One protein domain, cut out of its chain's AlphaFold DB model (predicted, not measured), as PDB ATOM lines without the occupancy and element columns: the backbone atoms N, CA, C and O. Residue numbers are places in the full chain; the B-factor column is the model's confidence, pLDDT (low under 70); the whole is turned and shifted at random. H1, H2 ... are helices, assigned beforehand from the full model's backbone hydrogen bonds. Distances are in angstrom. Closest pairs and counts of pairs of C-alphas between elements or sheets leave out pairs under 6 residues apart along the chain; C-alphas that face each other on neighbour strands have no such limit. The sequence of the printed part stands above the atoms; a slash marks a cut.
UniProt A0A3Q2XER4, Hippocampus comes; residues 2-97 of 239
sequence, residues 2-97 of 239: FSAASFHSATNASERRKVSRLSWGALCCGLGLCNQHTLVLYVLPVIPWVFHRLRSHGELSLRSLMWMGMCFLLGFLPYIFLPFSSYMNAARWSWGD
ATOM      1  N   PHE A   2     231.094 184.758 263.470       38.59
ATOM      2  CA  PHE A   2     230.278 183.527 263.447       38.59
ATOM      3  C   PHE A   2     230.690 182.460 262.409       38.59
ATOM      4  O   PHE A   2     230.601 181.273 262.712       38.59
ATOM      5  N   SER A   3     231.221 182.844 261.236       42.97
ATOM      6  CA  SER A   3     231.727 181.871 260.245       42.97
ATOM      7  C   SER A   3     232.891 181.051 260.800       42.97
ATOM      8  O   SER A   3     232.928 179.840 260.616       42.97
ATOM      9  N   ALA A   4     233.800 181.698 261.538       42.41
ATOM     10  CA  ALA A   4     234.916 181.039 262.211       42.41
ATOM     11  C   ALA A   4     234.420 180.136 263.347       42.41
ATOM     12  O   ALA A   4     234.860 178.999 263.450       42.41
ATOM     13  N   ALA A   5     233.439 180.582 264.138       43.81
ATOM     14  CA  ALA A   5     232.889 179.792 265.238       43.81
ATOM     15  C   ALA A   5     232.178 178.510 264.763       43.81
ATOM     16  O   ALA A   5     232.265 177.477 265.431       43.81
ATOM     17  N   SER A   6     231.451 178.555 263.641       47.12
ATOM     18  CA  SER A   6     230.779 177.384 263.045       47.12
ATOM     19  C   SER A   6     231.777 176.447 262.354       47.12
ATOM     20  O   SER A   6     231.645 175.230 262.446       47.12
ATOM     21  N   PHE A   7     232.831 176.999 261.739       50.38
ATOM     22  CA  PHE A   7     233.960 176.217 261.215       50.38
ATOM     23  C   PHE A   7     234.735 175.495 262.322       50.38
ATOM     24  O   PHE A   7     235.120 174.342 262.152       50.38
ATOM     25  N   HIS A   8     234.928 176.163 263.462       45.59
ATOM     26  CA  HIS A   8     235.696 175.664 264.603       45.59
ATOM     27  C   HIS A   8     234.950 174.587 265.408       45.59
ATOM     28  O   HIS A   8     235.560 173.832 266.156       45.59
ATOM     29  N   SER A   9     233.626 174.486 265.250       50.97
ATOM     30  CA  SER A   9     232.810 173.437 265.887       50.97
ATOM     31  C   SER A   9     232.586 172.214 264.991       50.97
ATOM     32  O   SER A   9     232.066 171.204 265.455       50.97
ATOM     33  N   ALA A  10     233.014 172.266 263.726       55.16
ATOM     34  CA  ALA A  10     232.978 171.125 262.823       55.16
ATOM     35  C   ALA A  10     234.264 170.300 262.970       55.16
ATOM     36  O   ALA A  10     235.314 170.648 262.424       55.16
ATOM     37  N   THR A  11     234.165 169.187 263.692       62.56
ATOM     38  CA  THR A  11     235.277 168.271 263.990       62.56
ATOM     39  C   THR A  11     235.846 167.600 262.733       62.56
ATOM     40  O   THR A  11     237.053 167.394 262.641       62.56
ATOM     41  N   ASN A  12     235.016 167.374 261.704       73.94
ATOM     42  CA  ASN A  12     235.376 166.620 260.497       73.94
ATOM     43  C   ASN A  12     235.256 167.440 259.192       73.94
ATOM     44  O   ASN A  12     234.382 168.294 259.030       73.94
ATOM     45  N   ALA A  13     236.105 167.140 258.199       76.00
ATOM     46  CA  ALA A  13     236.114 167.817 256.891       76.00
ATOM     47  C   ALA A  13     234.840 167.581 256.047       76.00
ATOM     48  O   ALA A  13     234.535 168.360 255.137       76.00
ATOM     49  N   SER A  14     234.095 166.507 256.317       76.06
ATOM     50  CA  SER A  14     232.790 166.220 255.704       76.06
ATOM     51  C   SER A  14     231.712 167.194 256.189       76.06
ATOM     52  O   SER A  14     231.003 167.775 255.367       76.06
ATOM     53  N   GLU A  15     231.646 167.437 257.497       75.62
ATOM     54  CA  GLU A  15     230.699 168.363 258.129       75.62
ATOM     55  C   GLU A  15     230.917 169.800 257.653       75.62
ATOM     56  O   GLU A  15     229.973 170.480 257.247       75.62
ATOM     57  N   ARG A  16     232.183 170.230 257.549       76.06
ATOM     58  CA  ARG A  16     232.535 171.546 256.985       76.06
ATOM     59  C   ARG A  16     231.995 171.737 255.562       76.06
ATOM     60  O   ARG A  16     231.428 172.782 255.244       76.06
ATOM     61  N   ARG A  17     232.101 170.707 254.712       81.50
ATOM     62  CA  ARG A  17     231.568 170.728 253.337       81.50
ATOM     63  C   ARG A  17     230.041 170.715 253.284       81.50
ATOM     64  O   ARG A  17     229.468 171.288 252.358       81.50
ATOM     65  N   LYS A  18     229.361 170.063 254.230       82.56
ATOM     66  CA  LYS A  18     227.892 170.120 254.327       82.56
ATOM     67  C   LYS A  18     227.437 171.537 254.677       82.56
ATOM     68  O   LYS A  18     226.695 172.131 253.900       82.56
ATOM     69  N   VAL A  19     227.955 172.106 255.768       82.62
ATOM     70  CA  VAL A  19     227.593 173.458 256.232       82.62
ATOM     71  C   VAL A  19     227.878 174.508 255.160       82.62
ATOM     72  O   VAL A  19     227.028 175.359 254.901       82.62
ATOM     73  N   SER A  20     229.027 174.423 254.482       85.88
ATOM     74  CA  SER A  20     229.365 175.322 253.371       85.88
ATOM     75  C   SER A  20     228.348 175.243 252.227       85.88
ATOM     76  O   SER A  20     227.862 176.281 251.783       85.88
ATOM     77  N   ARG A  21     227.943 174.036 251.803       87.75
ATOM     78  CA  ARG A  21     226.930 173.862 250.746       87.75
ATOM     79  C   ARG A  21     225.560 174.403 251.143       87.75
ATOM     80  O   ARG A  21     224.924 175.059 250.324       87.75
ATOM     81  N   LEU A  22     225.112 174.165 252.379       89.00
ATOM     82  CA  LEU A  22     223.842 174.710 252.877       89.00
ATOM     83  C   LEU A  22     223.882 176.242 252.947       89.00
ATOM     84  O   LEU A  22     222.930 176.899 252.539       89.00
ATOM     85  N   SER A  23     224.997 176.803 253.420       90.19
ATOM     86  CA  SER A  23     225.200 178.255 253.519       90.19
ATOM     87  C   SER A  23     225.212 178.913 252.142       90.19
ATOM     88  O   SER A  23     224.551 179.928 251.938       90.19
ATOM     89  N   TRP A  24     225.918 178.308 251.181       92.62
ATOM     90  CA  TRP A  24     225.955 178.775 249.796       92.62
ATOM     91  C   TRP A  24     224.579 178.674 249.139       92.62
ATOM     92  O   TRP A  24     224.134 179.623 248.508       92.62
ATOM     93  N   GLY A  25     223.859 177.569 249.357       92.00
ATOM     94  CA  GLY A  25     222.484 177.412 248.888       92.00
ATOM     95  C   GLY A  25     221.549 178.492 249.436       92.00
ATOM     96  O   GLY A  25     220.805 179.098 248.667       92.00
ATOM     97  N   ALA A  26     221.624 178.786 250.738       93.56
ATOM     98  CA  ALA A  26     220.839 179.844 251.370       93.56
ATOM     99  C   ALA A  26     221.181 181.235 250.805       93.56
ATOM    100  O   ALA A  26     220.275 181.984 250.440       93.56
ATOM    101  N   LEU A  27     222.473 181.545 250.657       94.12
ATOM    102  CA  LEU A  27     222.949 182.792 250.054       94.12
ATOM    103  C   LEU A  27     222.468 182.943 248.602       94.12
ATOM    104  O   LEU A  27     221.927 183.984 248.240       94.12
ATOM    105  N   CYS A  28     222.606 181.895 247.783       93.75
ATOM    106  CA  CYS A  28     222.137 181.880 246.399       93.75
ATOM    107  C   CYS A  28     220.616 182.034 246.294       93.75
ATOM    108  O   CYS A  28     220.149 182.690 245.367       93.75
ATOM    109  N   CYS A  29     219.838 181.475 247.228       92.94
ATOM    110  CA  CYS A  29     218.391 181.697 247.267       92.94
ATOM    111  C   CYS A  29     218.061 183.172 247.532       92.94
ATOM    112  O   CYS A  29     217.199 183.722 246.851       92.94
ATOM    113  N   GLY A  30     218.761 183.821 248.471       92.88
ATOM    114  CA  GLY A  30     218.589 185.252 248.739       92.88
ATOM    115  C   GLY A  30     218.972 186.119 247.535       92.88
ATOM    116  O   GLY A  30     218.153 186.901 247.058       92.88
ATOM    117  N   LEU A  31     220.162 185.901 246.963       93.12
ATOM    118  CA  LEU A  31     220.625 186.610 245.760       93.12
ATOM    119  C   LEU A  31     219.692 186.391 244.561       93.12
ATOM    120  O   LEU A  31     219.393 187.318 243.810       93.12
ATOM    121  N   GLY A  32     219.207 185.163 244.379       91.44
ATOM    122  CA  GLY A  32     218.277 184.825 243.310       91.44
ATOM    123  C   GLY A  32     216.929 185.533 243.457       91.44
ATOM    124  O   GLY A  32     216.374 185.976 242.455       91.44
ATOM    125  N   LEU A  33     216.431 185.711 244.687       91.00
ATOM    126  CA  LEU A  33     215.209 186.475 244.965       91.00
ATOM    127  C   LEU A  33     215.387 187.982 244.733       91.00
ATOM    128  O   LEU A  33     214.419 188.643 244.360       91.00
ATOM    129  N   CYS A  34     216.601 188.519 244.894       87.44
ATOM    130  CA  CYS A  34     216.915 189.892 244.490       87.44
ATOM    131  C   CYS A  34     216.820 190.097 242.979       87.44
ATOM    132  O   CYS A  34     216.396 191.155 242.525       87.44
ATOM    133  N   ASN A  35     217.213 189.089 242.202       87.81
ATOM    134  CA  ASN A  35     217.142 189.158 240.747       87.81
ATOM    135  C   ASN A  35     215.712 188.911 240.240       87.81
ATOM    136  O   ASN A  35     215.187 189.664 239.420       87.81
ATOM    137  N   GLN A  36     215.063 187.855 240.737       87.75
ATOM    138  CA  GLN A  36     213.793 187.383 240.202       87.75
ATOM    139  C   GLN A  36     212.871 186.831 241.300       87.75
ATOM    140  O   GLN A  36     213.051 185.725 241.806       87.75
ATOM    141  N   HIS A  37     211.795 187.566 241.597       87.44
ATOM    142  CA  HIS A  37     210.826 187.189 242.638       87.44
ATOM    143  C   HIS A  37     210.100 185.870 242.362       87.44
ATOM    144  O   HIS A  37     209.727 185.174 243.301       87.44
ATOM    145  N   THR A  38     209.926 185.475 241.096       88.56
ATOM    146  CA  THR A  38     209.269 184.201 240.744       88.56
ATOM    147  C   THR A  38     210.065 182.983 241.217       88.56
ATOM    148  O   THR A  38     209.503 181.894 241.318       88.56
ATOM    149  N   LEU A  39     211.342 183.155 241.587       91.19
ATOM    150  CA  LEU A  39     212.142 182.129 242.254       91.19
ATOM    151  C   LEU A  39     211.531 181.679 243.590       91.19
ATOM    152  O   LEU A  39     211.774 180.547 244.011       91.19
ATOM    153  N   VAL A  40     210.683 182.493 244.231       92.50
ATOM    154  CA  VAL A  40     209.991 182.106 245.471       92.50
ATOM    155  C   VAL A  40     209.208 180.800 245.302       92.50
ATOM    156  O   VAL A  40     209.217 179.960 246.196       92.50
ATOM    157  N   LEU A  41     208.636 180.566 244.115       91.25
ATOM    158  CA  LEU A  41     207.903 179.344 243.771       91.25
ATOM    159  C   LEU A  41     208.793 178.092 243.824       91.25
ATOM    160  O   LEU A  41     208.321 176.999 244.110       91.25
ATOM    161  N   TYR A  42     210.094 178.236 243.588       91.56
ATOM    162  CA  TYR A  42     211.064 177.145 243.694       91.56
ATOM    163  C   TYR A  42     211.584 176.975 245.116       91.56
ATOM    164  O   TYR A  42     211.773 175.854 245.579       91.56
ATOM    165  N   VAL A  43     211.785 178.081 245.828       92.75
ATOM    166  CA  VAL A  43     212.265 178.063 247.214       92.75
ATOM    167  C   VAL A  43     211.215 177.453 248.155       92.75
ATOM    168  O   VAL A  43     211.578 176.712 249.069       92.75
ATOM    169  N   LEU A  44     209.921 177.684 247.895       93.00
ATOM    170  CA  LEU A  44     208.799 177.169 248.691       93.00
ATOM    171  C   LEU A  44     208.806 175.642 248.907       93.00
ATOM    172  O   LEU A  44     208.653 175.241 250.055       93.00
ATOM    173  N   PRO A  45     208.987 174.779 247.887       92.44
ATOM    174  CA  PRO A  45     209.135 173.335 248.093       92.44
ATOM    175  C   PRO A  45     210.550 172.918 248.540       92.44
ATOM    176  O   PRO A  45     210.699 171.904 249.223       92.44
ATOM    177  N   VAL A  46     211.594 173.690 248.210       92.38
ATOM    178  CA  VAL A  46     212.986 173.376 248.588       92.38
ATOM    179  C   VAL A  46     213.212 173.512 250.094       92.38
ATOM    180  O   VAL A  46     213.796 172.613 250.694       92.38
ATOM    181  N   ILE A  47     212.737 174.588 250.724       92.19
ATOM    182  CA  ILE A  47     212.894 174.824 252.171       92.19
ATOM    183  C   ILE A  47     212.366 173.653 253.028       92.19
ATOM    184  O   ILE A  47     213.149 173.094 253.803       92.19
ATOM    185  N   PRO A  48     211.088 173.234 252.918       92.56
ATOM    186  CA  PRO A  48     210.558 172.133 253.714       92.56
ATOM    187  C   PRO A  48     211.243 170.811 253.371       92.56
ATOM    188  O   PRO A  48     211.465 170.001 254.270       92.56
ATOM    189  N   TRP A  49     211.648 170.600 252.114       92.44
ATOM    190  CA  TRP A  49     212.425 169.422 251.736       92.44
ATOM    191  C   TRP A  49     213.794 169.390 252.431       92.44
ATOM    192  O   TRP A  49     214.151 168.370 253.023       92.44
ATOM    193  N   VAL A  50     214.531 170.506 252.441       90.75
ATOM    194  CA  VAL A  50     215.808 170.635 253.160       90.75
ATOM    195  C   VAL A  50     215.598 170.394 254.655       90.75
ATOM    196  O   VAL A  50     216.303 169.570 255.236       90.75
ATOM    197  N   PHE A  51     214.594 171.019 255.276       90.88
ATOM    198  CA  PHE A  51     214.305 170.801 256.696       90.88
ATOM    199  C   PHE A  51     213.952 169.354 257.018       90.88
ATOM    200  O   PHE A  51     214.470 168.802 257.988       90.88
ATOM    201  N   HIS A  52     213.128 168.716 256.189       90.31
ATOM    202  CA  HIS A  52     212.800 167.306 256.343       90.31
ATOM    203  C   HIS A  52     214.059 166.428 256.265       90.31
ATOM    204  O   HIS A  52     214.238 165.538 257.098       90.31
ATOM    205  N   ARG A  53     214.973 166.703 255.322       88.56
ATOM    206  CA  ARG A  53     216.254 165.984 255.211       88.56
ATOM    207  C   ARG A  53     217.130 166.183 256.447       88.56
ATOM    208  O   ARG A  53     217.588 165.186 257.004       88.56
ATOM    209  N   LEU A  54     217.310 167.418 256.920       87.81
ATOM    210  CA  LEU A  54     218.083 167.688 258.142       87.81
ATOM    211  C   LEU A  54     217.461 166.985 259.356       87.81
ATOM    212  O   LEU A  54     218.192 166.446 260.186       87.81
ATOM    213  N   ARG A  55     216.124 166.923 259.433       88.69
ATOM    214  CA  ARG A  55     215.413 166.237 260.523       88.69
ATOM    215  C   ARG A  55     215.642 164.740 260.489       88.69
ATOM    216  O   ARG A  55     215.968 164.162 261.517       88.69
ATOM    217  N   SER A  56     215.513 164.129 259.310       87.12
ATOM    218  CA  SER A  56     215.701 162.684 259.135       87.12
ATOM    219  C   SER A  56     217.122 162.217 259.454       87.12
ATOM    220  O   SER A  56     217.310 161.073 259.846       87.12
ATOM    221  N   HIS A  57     218.111 163.103 259.313       84.50
ATOM    222  CA  HIS A  57     219.504 162.822 259.654       84.50
ATOM    223  C   HIS A  57     219.872 163.239 261.089       84.50
ATOM    224  O   HIS A  57     221.008 163.027 261.497       84.50
ATOM    225  N   GLY A  58     218.944 163.827 261.857       82.94
ATOM    226  CA  GLY A  58     219.214 164.305 263.218       82.94
ATOM    227  C   GLY A  58     220.155 165.517 263.289       82.94
ATOM    228  O   GLY A  58     220.634 165.858 264.362       82.94
ATOM    229  N   GLU A  59     220.409 166.196 262.166       84.44
ATOM    230  CA  GLU A  59     221.355 167.322 262.050       84.44
ATOM    231  C   GLU A  59     220.677 168.694 262.272       84.44
ATOM    232  O   GLU A  59     221.264 169.756 262.049       84.44
ATOM    233  N   LEU A  60     219.407 168.696 262.686       82.25
ATOM    234  CA  LEU A  60     218.616 169.909 262.883       82.25
ATOM    235  C   LEU A  60     219.023 170.600 264.191       82.25
ATOM    236  O   LEU A  60     218.604 170.220 265.280       82.25
ATOM    237  N   SER A  61     219.844 171.640 264.070       85.69
ATOM    238  CA  SER A  61     220.280 172.484 265.185       85.69
ATOM    239  C   SER A  61     219.783 173.915 265.002       85.69
ATOM    240  O   SER A  61     219.876 174.463 263.900       85.69
ATOM    241  N   LEU A  62     219.333 174.558 266.089       86.62
ATOM    242  CA  LEU A  62     218.944 175.975 266.089       86.62
ATOM    243  C   LEU A  62     220.075 176.865 265.560       86.62
ATOM    244  O   LEU A  62     219.842 177.790 264.789       86.62
ATOM    245  N   ARG A  63     221.323 176.533 265.905       84.44
ATOM    246  CA  ARG A  63     222.504 177.255 265.429       84.44
ATOM    247  C   ARG A  63     222.660 177.170 263.911       84.44
ATOM    248  O   ARG A  63     222.959 178.176 263.273       84.44
ATOM    249  N   SER A  64     222.452 175.984 263.340       82.12
ATOM    250  CA  SER A  64     222.503 175.767 261.888       82.12
ATOM    251  C   SER A  64     221.385 176.537 261.182       82.12
ATOM    252  O   SER A  64     221.634 177.222 260.192       82.12
ATOM    253  N   LEU A  65     220.176 176.522 261.756       88.12
ATOM    254  CA  LEU A  65     219.029 177.278 261.255       88.12
ATOM    255  C   LEU A  65     219.294 178.790 261.249       88.12
ATOM    256  O   LEU A  65     219.099 179.441 260.224       88.12
ATOM    257  N   MET A  66     219.780 179.342 262.366       89.69
ATOM    258  CA  MET A  66     220.139 180.760 262.464       89.69
ATOM    259  C   MET A  66     221.231 181.128 261.461       89.69
ATOM    260  O   MET A  66     221.158 182.177 260.827       89.69
ATOM    261  N   TRP A  67     222.229 180.260 261.281       88.50
ATOM    262  CA  TRP A  67     223.311 180.482 260.326       88.50
ATOM    263  C   TRP A  67     222.809 180.505 258.878       88.50
ATOM    264  O   TRP A  67     223.097 181.449 258.147       88.50
ATOM    265  N   MET A  68     222.000 179.522 258.481       89.19
ATOM    266  CA  MET A  68     221.359 179.506 257.164       89.19
ATOM    267  C   MET A  68     220.465 180.731 256.951       89.19
ATOM    268  O   MET A  68     220.507 181.326 255.878       89.19
ATOM    269  N   GLY A  69     219.700 181.131 257.971       91.94
ATOM    270  CA  GLY A  69     218.882 182.343 257.942       91.94
ATOM    271  C   GLY A  69     219.723 183.603 257.732       91.94
ATOM    272  O   GLY A  69     219.409 184.408 256.861       91.94
ATOM    273  N   MET A  70     220.843 183.745 258.447       93.25
ATOM    274  CA  MET A  70     221.780 184.850 258.232       93.25
ATOM    275  C   MET A  70     222.385 184.826 256.824       93.25
ATOM    276  O   MET A  70     222.427 185.866 256.179       93.25
ATOM    277  N   CYS A  71     222.811 183.668 256.310       92.88
ATOM    278  CA  CYS A  71     223.313 183.554 254.935       92.88
ATOM    279  C   CYS A  71     222.249 183.924 253.894       92.88
ATOM    280  O   CYS A  71     222.565 184.598 252.919       92.88
ATOM    281  N   PHE A  72     220.995 183.527 254.114       93.25
ATOM    282  CA  PHE A  72     219.872 183.919 253.268       93.25
ATOM    283  C   PHE A  72     219.653 185.434 253.287       93.25
ATOM    284  O   PHE A  72     219.595 186.043 252.223       93.25
ATOM    285  N   LEU A  73     219.619 186.054 254.473       92.50
ATOM    286  CA  LEU A  73     219.484 187.507 254.634       92.50
ATOM    287  C   LEU A  73     220.661 188.274 254.021       92.50
ATOM    288  O   LEU A  73     220.452 189.306 253.392       92.50
ATOM    289  N   LEU A  74     221.885 187.750 254.127       93.94
ATOM    290  CA  LEU A  74     223.055 188.301 253.436       93.94
ATOM    291  C   LEU A  74     222.898 188.271 251.911       93.94
ATOM    292  O   LEU A  74     223.477 189.106 251.225       93.94
ATOM    293  N   GLY A  75     222.086 187.367 251.363       92.00
ATOM    294  CA  GLY A  75     221.746 187.375 249.943       92.00
ATOM    295  C   GLY A  75     220.906 188.588 249.528       92.00
ATOM    296  O   GLY A  75     220.949 188.959 248.363       92.00
ATOM    297  N   PHE A  76     220.212 189.246 250.465       90.06
ATOM    298  CA  PHE A  76     219.435 190.470 250.218       90.06
ATOM    299  C   PHE A  76     220.271 191.751 250.276       90.06
ATOM    300  O   PHE A  76     219.737 192.837 250.052       90.06
ATOM    301  N   LEU A  77     221.583 191.648 250.523       91.25
ATOM    302  CA  LEU A  77     222.493 192.794 250.564       91.25
ATOM    303  C   LEU A  77     222.394 193.719 249.332       91.25
ATOM    304  O   LEU A  77     222.437 194.934 249.532       91.25
ATOM    305  N   PRO A  78     222.188 193.223 248.088       89.81
ATOM    306  CA  PRO A  78     221.999 194.096 246.931       89.81
ATOM    307  C   PRO A  78     220.843 195.097 247.078       89.81
ATOM    308  O   PRO A  78     220.923 196.187 246.524       89.81
ATOM    309  N   TYR A  79     219.799 194.796 247.858       86.75
ATOM    310  CA  TYR A  79     218.699 195.741 248.082       86.75
ATOM    311  C   TYR A  79     219.083 196.937 248.956       86.75
ATOM    312  O   TYR A  79     218.434 197.973 248.849       86.75
ATOM    313  N   ILE A  80     220.147 196.847 249.765       85.25
ATOM    314  CA  ILE A  80     220.654 197.985 250.558       85.25
ATOM    315  C   ILE A  80     221.190 199.091 249.640       85.25
ATOM    316  O   ILE A  80     221.140 200.271 249.987       85.25
ATOM    317  N   PHE A  81     221.647 198.732 248.438       85.81
ATOM    318  CA  PHE A  81     222.085 199.710 247.448       85.81
ATOM    319  C   PHE A  81     220.954 200.656 247.017       85.81
ATOM    320  O   PHE A  81     221.223 201.817 246.728       85.81
ATOM    321  N   LEU A  82     219.695 200.206 247.020       85.38
ATOM    322  CA  LEU A  82     218.560 201.024 246.582       85.38
ATOM    323  C   LEU A  82     218.365 202.296 247.427       85.38
ATOM    324  O   LEU A  82     218.506 203.380 246.858       85.38
ATOM    325  N   PRO A  83     218.122 202.230 248.755       84.94
ATOM    326  CA  PRO A  83     217.956 203.432 249.572       84.94
ATOM    327  C   PRO A  83     219.214 204.308 249.560       84.94
ATOM    328  O   PRO A  83     219.106 205.532 249.535       84.94
ATOM    329  N   PHE A  84     220.406 203.700 249.505       85.06
ATOM    330  CA  PHE A  84     221.671 204.430 249.426       85.06
ATOM    331  C   PHE A  84     221.802 205.230 248.120       85.06
ATOM    332  O   PHE A  84     222.144 206.412 248.138       85.06
ATOM    333  N   SER A  85     221.480 204.611 246.982       84.88
ATOM    334  CA  SER A  85     221.515 205.262 245.668       84.88
ATOM    335  C   SER A  85     220.458 206.362 245.521       84.88
ATOM    336  O   SER A  85     220.740 207.378 244.882       84.88
ATOM    337  N   SER A  86     219.288 206.181 246.148       83.00
ATOM    338  CA  SER A  86     218.220 207.184 246.200       83.00
ATOM    339  C   SER A  86     218.648 208.397 247.032       83.00
ATOM    340  O   SER A  86     218.564 209.528 246.565       83.00
ATOM    341  N   TYR A  87     219.235 208.170 248.214       83.06
ATOM    342  CA  TYR A  87     219.738 209.246 249.076       83.06
ATOM    343  C   TYR A  87     220.813 210.108 248.395       83.06
ATOM    344  O   TYR A  87     220.801 211.331 248.512       83.06
ATOM    345  N   MET A  88     221.731 209.485 247.647       82.94
ATOM    346  CA  MET A  88     222.787 210.210 246.928       82.94
ATOM    347  C   MET A  88     222.338 210.804 245.581       82.94
ATOM    348  O   MET A  88     223.171 211.364 244.872       82.94
ATOM    349  N   ASN A  89     221.061 210.663 245.191       74.56
ATOM    350  CA  ASN A  89     220.542 211.036 243.864       74.56
ATOM    351  C   ASN A  89     221.366 210.464 242.688       74.56
ATOM    352  O   ASN A  89     221.388 211.021 241.589       74.56
ATOM    353  N   ALA A  90     222.054 209.338 242.901       71.06
ATOM    354  CA  ALA A  90     222.906 208.723 241.885       71.06
ATOM    355  C   ALA A  90     222.070 208.033 240.791       71.06
ATOM    356  O   ALA A  90     222.475 207.969 239.629       71.06
ATOM    357  N   ALA A  91     220.882 207.538 241.147       66.56
ATOM    358  CA  ALA A  91     219.958 206.887 240.228       66.56
ATOM    359  C   ALA A  91     218.934 207.895 239.674       66.56
ATOM    360  O   ALA A  91     217.867 208.088 240.242       66.56
ATOM    361  N   ARG A  92     219.233 208.515 238.523       60.28
ATOM    362  CA  ARG A  92     218.328 209.473 237.840       60.28
ATOM    363  C   ARG A  92     217.019 208.859 237.315       60.28
ATOM    364  O   ARG A  92     216.120 209.604 236.947       60.28
ATOM    365  N   TRP A  93     216.928 207.529 237.248       65.81
ATOM    366  CA  TRP A  93     215.804 206.783 236.667       65.81
ATOM    367  C   TRP A  93     215.347 205.638 237.588       65.81
ATOM    368  O   TRP A  93     215.213 204.494 237.150       65.81
ATOM    369  N   SER A  94     215.181 205.916 238.883       67.81
ATOM    370  CA  SER A  94     214.620 204.953 239.838       67.81
ATOM    371  C   SER A  94     213.084 204.968 239.819       67.81
ATOM    372  O   SER A  94     212.448 205.986 239.557       67.81
ATOM    373  N   TRP A  95     212.480 203.805 240.074       65.81
ATOM    374  CA  TRP A  95     211.026 203.641 240.165       65.81
ATOM    375  C   TRP A  95     210.546 203.900 241.593       65.81
ATOM    376  O   TRP A  95     210.729 203.042 242.463       65.81
ATOM    377  N   GLY A  96     209.961 205.078 241.813       72.38
ATOM    378  CA  GLY A  96     209.483 205.533 243.119       72.38
ATOM    379  C   GLY A  96     210.605 206.033 244.034       72.38
ATOM    380  O   GLY A  96     211.787 205.975 243.691       72.38
ATOM    381  N   ASP A  97     210.228 206.524 245.212       76.94
ATOM    382  CA  ASP A  97     211.165 206.925 246.264       76.94
ATOM    383  C   ASP A  97     211.406 205.757 247.235       76.94
ATOM    384  O   ASP A  97     210.484 205.314 247.918       76.94
TER     385      ASP A  97
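Overview. This is residues 2 to 97 of the 239 residues of a protein of Hippocampus comes (UniProt A0A3Q2XER4). A helical hairpin, H2 and H3, touches near its turn alone; H4 packs on H2 but not on H3, and H5 carries the long axis on past the hairpin. Short H1 folds back beside the first part of H2. The 96 printed residues include five named helices, H1 to H5 in chain order, and no named strand; the class is all helix. The whole is loose, with a radius of gyration of the C-alphas of 16.8 A, and elongated, spanning 51 by 30 by 19 A.

Arrangement. H1, residues 2 to 8, is close to but not clearly touching H2, residues 13 to 35; their closest C-alphas, Phe 7 and Arg 16, are 6.5 A apart. H2 is the hub. Its residues 29 to 33 alone touch H3, residues 37 to 56, closest at the C-alphas of Leu 33 and Leu 39, 6.0 A; this hairpin has a shallow tilt of 22 degrees, opposite ways. H3 has a kink of 33 degrees near residue 44. H4, residues 62 to 74, touches H2 at a steep tilt of 39 degrees, the same way, with the C-alphas of Leu 27 and Phe 72 closest at 4.6 A. H5, residues 77 to 87, only just touches H2, with 3 pairs of C-alphas within 8 A, closest Cys 34 and Pro 78 at 7.0 A. H3 and H4 are apart. Each O i to N i+4 pair is within hydrogen-bond range in H1, H2 and H4, against 12 of 16 in H3 and 3 of 7 in H5, where 7 of 8 O i to N i+3 pairs are.

Along the chain. H1 begins at C-alpha 2 (230.278, 183.527, 263.447). H2 measures 32.8 A, H3 29.9 A, H4 18.1 A and H5 16.7 A, ending at C-alpha 87 (219.738, 209.246, 249.076).

Size, cuts and confidence. The farthest C-alphas, Gly 58 and Arg 92, are 51.8 A apart. The printed part has no cut, and its four links are tight. pLDDT is under 70 at residues 2 to 11 and 91 to 95.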